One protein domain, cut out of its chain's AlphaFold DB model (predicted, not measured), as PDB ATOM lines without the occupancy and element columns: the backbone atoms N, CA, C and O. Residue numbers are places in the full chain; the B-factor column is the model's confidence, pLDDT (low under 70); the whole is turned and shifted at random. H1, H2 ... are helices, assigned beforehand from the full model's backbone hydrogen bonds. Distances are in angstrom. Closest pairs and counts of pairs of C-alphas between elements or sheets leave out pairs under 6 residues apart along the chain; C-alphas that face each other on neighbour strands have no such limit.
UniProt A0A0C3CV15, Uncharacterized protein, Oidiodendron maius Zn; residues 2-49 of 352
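This is residues 2 to 49 of the 352 residues of an uncharacterized protein of Oidiodendron maius Zn (UniProt A0A0C3CV15). What shape do these atoms make? Two helices, H1 then H2, meet end to end at His 26 as a wide, open V, and neither folds back on the other. What is it built of? The printed part has 48 residues, with two named helices and no named strand, and its class is all helix. How spread out is it? It is extended, with a radius of gyration of the C-alphas of 19.1 A and spans of 60 by 21 by 10 A.

How do the helices meet? H1, residues 4 to 25, and H2, residues 27 to 44, meet only through their tight link, one residue long. Are their backbones well formed? In H1 and H2 every O i to N i+4 pair is within hydrogen-bond range.

Where does H1 run? It begins at C-alpha 4, (66.606, 141.325, 153.040), and is 31.8 A long. Where does H2 end? It is 25.7 A long and ends at C-alpha 44, (84.221, 190.531, 154.977).

How large is it? The two C-alphas farthest apart, those of Ile 2 and Arg 47, are 60.1 A apart; the printed part has no cut. Where is confidence low? The mean pLDDT of the printed part is 71.0, and 19 residues are under 70, among them 13 to 21 and 46 to 49.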
ATOM      1  N   ILE A   2      65.755 136.860 147.126       58.44
ATOM      2  CA  ILE A   2      66.837 137.816 147.420       58.44
ATOM      3  C   ILE A   2      66.760 138.194 148.905       58.44
ATOM      4  O   ILE A   2      65.687 138.599 149.374       58.44
ATOM      5  N   SER A   3      67.870 138.042 149.626       73.06
ATOM      6  CA  SER A   3      67.964 138.285 151.069       73.06
ATOM      7  C   SER A   3      67.592 139.735 151.400       73.06
ATOM      8  O   SER A   3      67.915 140.667 150.660       73.06
ATOM      9  N   THR A   4      66.926 139.974 152.532       76.62
ATOM     10  CA  THR A   4      66.606 141.325 153.040       76.62
ATOM     11  C   THR A   4      67.847 142.222 153.120       76.62
ATOM     12  O   THR A   4      67.750 143.431 152.897       76.62
ATOM     13  N   ARG A   5      69.025 141.626 153.343       71.31
ATOM     14  CA  ARG A   5      70.327 142.307 153.354       71.31
ATOM     15  C   ARG A   5      70.754 142.785 151.961       71.31
ATOM     16  O   ARG A   5      71.200 143.921 151.824       71.31
ATOM     17  N   GLU A   6      70.533 141.984 150.921       71.62
ATOM     18  CA  GLU A   6      70.823 142.363 149.529       71.62
ATOM     19  C   GLU A   6      69.889 143.476 149.037       71.62
ATOM     20  O   GLU A   6      70.320 144.382 148.326       71.62
ATOM     21  N   LYS A   7      68.616 143.472 149.456       73.25
ATOM     22  CA  LYS A   7      67.672 144.560 149.136       73.25
ATOM     23  C   LYS A   7      68.085 145.885 149.782       73.25
ATOM     24  O   LYS A   7      68.008 146.929 149.133       73.25
ATOM     25  N   ALA A   8      68.549 145.850 151.033       72.50
ATOM     26  CA  ALA A   8      69.076 147.027 151.719       72.50
ATOM     27  C   ALA A   8      70.355 147.556 151.044       72.50
ATOM     28  O   ALA A   8      70.470 148.760 150.813       72.50
ATOM     29  N   GLN A   9      71.263 146.661 150.642       68.06
ATOM     30  CA  GLN A   9      72.499 147.010 149.936       68.06
ATOM     31  C   GLN A   9      72.224 147.615 148.549       68.06
ATOM     32  O   GLN A   9      72.762 148.672 148.224       68.06
ATOM     33  N   ARG A  10      71.305 147.033 147.764       66.56
ATOM     34  CA  ARG A  10      70.870 147.594 146.469       66.56
ATOM     35  C   ARG A  10      70.224 148.973 146.620       66.56
ATOM     36  O   ARG A  10      70.492 149.866 145.822       66.56
ATOM     37  N   LYS A  11      69.401 149.179 147.657       73.44
ATOM     38  CA  LYS A  11      68.781 150.485 147.943       73.44
ATOM     39  C   LYS A  11      69.828 151.536 148.332       73.44
ATOM     40  O   LYS A  11      69.752 152.660 147.842       73.44
ATOM     41  N   GLY A  12      70.807 151.169 149.164       71.69
ATOM     42  CA  GLY A  12      71.932 152.032 149.532       71.69
ATOM     43  C   GLY A  12      72.784 152.434 148.326       71.69
ATOM     44  O   GLY A  12      73.043 153.622 148.133       71.69
ATOM     45  N   ASN A  13      73.124 151.472 147.462       63.94
ATOM     46  CA  ASN A  13      73.877 151.722 146.230       63.94
ATOM     47  C   ASN A  13      73.115 152.642 145.267       63.94
ATOM     48  O   ASN A  13      73.684 153.613 144.778       63.94
ATOM     49  N   ARG A  14      71.809 152.420 145.075       65.25
ATOM     50  CA  ARG A  14      70.969 153.269 144.215       65.25
ATOM     51  C   ARG A  14      70.849 154.703 144.736       65.25
ATOM     52  O   ARG A  14      70.850 155.653 143.962       65.25
ATOM     53  N   GLN A  15      70.762 154.886 146.056       66.62
ATOM     54  CA  GLN A  15      70.777 156.231 146.637       66.62
ATOM     55  C   GLN A  15      72.139 156.912 146.491       66.62
ATOM     56  O   GLN A  15      72.196 158.109 146.221       66.62
ATOM     57  N   LEU A  16      73.233 156.168 146.649       60.66
ATOM     58  CA  LEU A  16      74.578 156.688 146.425       60.66
ATOM     59  C   LEU A  16      74.772 157.130 144.966       60.66
ATOM     60  O   LEU A  16      75.266 158.230 144.732       60.66
ATOM     61  N   GLU A  17      74.314 156.329 144.007       64.81
ATOM     62  CA  GLU A  17      74.356 156.639 142.576       64.81
ATOM     63  C   GLU A  17      73.545 157.896 142.233       64.81
ATOM     64  O   GLU A  17      74.052 158.800 141.567       64.81
ATOM     65  N   ASN A  18      72.329 158.016 142.775       67.12
ATOM     66  CA  ASN A  18      71.503 159.211 142.606       67.12
ATOM     67  C   ASN A  18      72.190 160.471 143.158       67.12
ATOM     68  O   ASN A  18      72.127 161.528 142.532       67.12
ATOM     69  N   ARG A  19      72.878 160.368 144.306       63.62
ATOM     70  CA  ARG A  19      73.653 161.487 144.869       63.62
ATOM     71  C   ARG A  19      74.840 161.856 143.984       63.62
ATOM     72  O   ARG A  19      75.047 163.037 143.737       63.62
ATOM     73  N   HIS A  20      75.596 160.876 143.484       61.47
ATOM     74  CA  HIS A  20      76.712 161.138 142.568       61.47
ATOM     75  C   HIS A  20      76.238 161.830 141.290       61.47
ATOM     76  O   HIS A  20      76.821 162.832 140.887       61.47
ATOM     77  N   LYS A  21      75.146 161.341 140.694       63.44
ATOM     78  CA  LYS A  21      74.550 161.938 139.498       63.44
ATOM     79  C   LYS A  21      74.118 163.385 139.743       63.44
ATOM     80  O   LYS A  21      74.478 164.259 138.965       63.44
ATOM     81  N   TRP A  22      73.442 163.646 140.862       70.81
ATOM     82  CA  TRP A  22      73.025 164.997 141.237       70.81
ATOM     83  C   TRP A  22      74.214 165.957 141.414       70.81
ATOM     84  O   TRP A  22      74.164 167.084 140.924       70.81
ATOM     85  N   ILE A  23      75.295 165.505 142.066       66.88
ATOM     86  CA  ILE A  23      76.521 166.302 142.261       66.88
ATOM     87  C   ILE A  23      77.167 166.648 140.916       66.88
ATOM     88  O   ILE A  23      77.558 167.794 140.707       66.88
ATOM     89  N   VAL A  24      77.268 165.673 140.007       65.12
ATOM     90  CA  VAL A  24      77.860 165.870 138.674       65.12
ATOM     91  C   VAL A  24      77.021 166.841 137.841       65.12
ATOM     92  O   VAL A  24      77.573 167.745 137.220       65.12
ATOM     93  N   GLU A  25      75.695 166.709 137.868       69.31
ATOM     94  CA  GLU A  25      74.779 167.599 137.140       69.31
ATOM     95  C   GLU A  25      74.835 169.050 137.650       69.31
ATOM     96  O   GLU A  25      74.709 169.985 136.865       69.31
ATOM     97  N   HIS A  26      75.087 169.257 138.946       76.56
ATOM     98  CA  HIS A  26      75.142 170.591 139.559       76.56
ATOM     99  C   HIS A  26      76.570 171.096 139.796       76.56
ATOM    100  O   HIS A  26      76.770 172.083 140.508       76.56
ATOM    101  N   GLN A  27      77.574 170.459 139.190       70.19
ATOM    102  CA  GLN A  27      78.987 170.725 139.462       70.19
ATOM    103  C   GLN A  27      79.380 172.197 139.222       70.19
ATOM    104  O   GLN A  27      80.146 172.759 140.009       70.19
ATOM    105  N   ILE A  28      78.825 172.847 138.189       75.31
ATOM    106  CA  ILE A  28      79.060 174.275 137.895       75.31
ATOM    107  C   ILE A  28      78.466 175.159 138.995       75.31
ATOM    108  O   ILE A  28      79.164 176.011 139.540       75.31
ATOM    109  N   SER A  29      77.199 174.932 139.353       76.62
ATOM    110  CA  SER A  29      76.472 175.732 140.347       76.62
ATOM    111  C   SER A  29      77.092 175.620 141.742       76.62
ATOM    112  O   SER A  29      77.272 176.625 142.432       76.62
ATOM    113  N   LEU A  30      77.493 174.410 142.137       79.56
ATOM    114  CA  LEU A  30      78.174 174.154 143.405       79.56
ATOM    115  C   LEU A  30      79.548 174.828 143.448       79.56
ATOM    116  O   LEU A  30      79.859 175.517 144.417       79.56
ATOM    117  N   SER A  31      80.345 174.689 142.383       80.44
ATOM    118  CA  SER A  31      81.661 175.338 142.304       80.44
ATOM    119  C   SER A  31      81.528 176.864 142.330       80.44
ATOM    120  O   SER A  31      82.235 177.527 143.080       80.44
ATOM    121  N   ALA A  32      80.581 177.426 141.575       79.81
ATOM    122  CA  ALA A  32      80.317 178.861 141.547       79.81
ATOM    123  C   ALA A  32      79.850 179.384 142.913       79.81
ATOM    124  O   ALA A  32      80.352 180.398 143.389       79.81
ATOM    125  N   SER A  33      78.954 178.660 143.585       84.31
ATOM    126  CA  SER A  33      78.445 179.017 144.911       84.31
ATOM    127  C   SER A  33      79.547 178.997 145.974       84.31
ATOM    128  O   SER A  33      79.631 179.907 146.797       84.31
ATOM    129  N   LEU A  34      80.445 178.009 145.925       83.19
ATOM    130  CA  LEU A  34      81.610 177.936 146.809       83.19
ATOM    131  C   LEU A  34      82.614 179.065 146.541       83.19
ATOM    132  O   LEU A  34      83.141 179.643 147.488       83.19
ATOM    133  N   LEU A  35      82.853 179.426 145.277       83.38
ATOM    134  CA  LEU A  35      83.722 180.557 144.931       83.38
ATOM    135  C   LEU A  35      83.129 181.896 145.372       83.38
ATOM    136  O   LEU A  35      83.857 182.736 145.895       83.38
ATOM    137  N   VAL A  36      81.817 182.085 145.218       83.44
ATOM    138  CA  VAL A  36      81.116 183.280 145.709       83.44
ATOM    139  C   VAL A  36      81.203 183.361 147.233       83.44
ATOM    140  O   VAL A  36      81.538 184.416 147.762       83.44
ATOM    141  N   LEU A  37      80.992 182.251 147.945       83.31
ATOM    142  CA  LEU A  37      81.144 182.191 149.403       83.31
ATOM    143  C   LEU A  37      82.570 182.566 149.843       83.31
ATOM    144  O   LEU A  37      82.753 183.345 150.782       83.31
ATOM    145  N   LEU A  38      83.588 182.051 149.150       80.62
ATOM    146  CA  LEU A  38      84.993 182.372 149.419       80.62
ATOM    147  C   LEU A  38      85.322 183.840 149.100       80.62
ATOM    148  O   LEU A  38      86.018 184.496 149.869       80.62
ATOM    149  N   GLY A  39      84.766 184.393 148.021       76.69
ATOM    150  CA  GLY A  39      84.916 185.809 147.680       76.69
ATOM    151  C   GLY A  39      84.258 186.737 148.706       76.69
ATOM    152  O   GLY A  39      84.858 187.720 149.136       76.69
ATOM    153  N   VAL A  40      83.047 186.403 149.157       80.50
ATOM    154  CA  VAL A  40      82.326 187.177 150.179       80.50
ATOM    155  C   VAL A  40      83.058 187.125 151.519       80.50
ATOM    156  O   VAL A  40      83.257 188.165 152.143       80.50
ATOM    157  N   THR A  41      83.525 185.950 151.944       76.56
ATOM    158  CA  THR A  41      84.311 185.817 153.183       76.56
ATOM    159  C   THR A  41      85.636 186.577 153.114       76.56
ATOM    160  O   THR A  41      85.998 187.234 154.089       76.56
ATOM    161  N   TYR A  42      86.316 186.582 151.964       70.69
ATOM    162  CA  TYR A  42      87.521 187.388 151.745       70.69
ATOM    163  C   TYR A  42      87.255 188.895 151.892       70.69
ATOM    164  O   TYR A  42      88.008 189.589 152.576       70.69
ATOM    165  N   MET A  43      86.154 189.399 151.321       74.75
ATOM    166  CA  MET A  43      85.761 190.810 151.447       74.75
ATOM    167  C   MET A  43      85.354 191.193 152.880       74.75
ATOM    168  O   MET A  43      85.624 192.309 153.318       74.75
ATOM    169  N   TRP A  44      84.723 190.278 153.620       75.75
ATOM    170  CA  TRP A  44      84.221 190.531 154.977       75.75
ATOM    171  C   TRP A  44      85.283 190.386 156.082       75.75
ATOM    172  O   TRP A  44      85.074 190.874 157.192       75.75
ATOM    173  N   LEU A  45      86.437 189.761 155.806       70.00
ATOM    174  CA  LEU A  45      87.517 189.530 156.780       70.00
ATOM    175  C   LEU A  45      88.851 190.189 156.357       70.00
ATOM    176  O   LEU A  45      89.849 189.504 156.112       70.00
ATOM    177  N   PRO A  46      88.948 191.535 156.370       60.22
ATOM    178  CA  PRO A  46      90.177 192.252 156.006       60.22
ATOM    179  C   PRO A  46      91.368 191.925 156.928       60.22
ATOM    180  O   PRO A  46      92.520 192.000 156.510       60.22
ATOM    181  N   ARG A  47      91.121 191.466 158.166       56.22
ATOM    182  CA  ARG A  47      92.167 191.090 159.142       56.22
ATOM    183  C   ARG A  47      93.017 189.876 158.736       56.22
ATOM    184  O   ARG A  47      94.077 189.678 159.325       56.22
ATOM    185  N   ALA A  48      92.597 189.094 157.741       53.00
ATOM    186  CA  ALA A  48      93.366 187.960 157.222       53.00
ATOM    187  C   ALA A  48      94.503 188.366 156.252       53.00
ATOM    188  O   ALA A  48      95.325 187.531 155.886       53.00
ATOM    189  N   HIS A  49      94.602 189.644 155.859       52.00
ATOM    190  CA  HIS A  49      95.492 190.127 154.791       52.00
ATOM    191  C   HIS A  49      96.927 190.449 155.244       52.00
ATOM    192  O   HIS A  49      97.515 191.450 154.828       52.00
TER     193      HIS A  49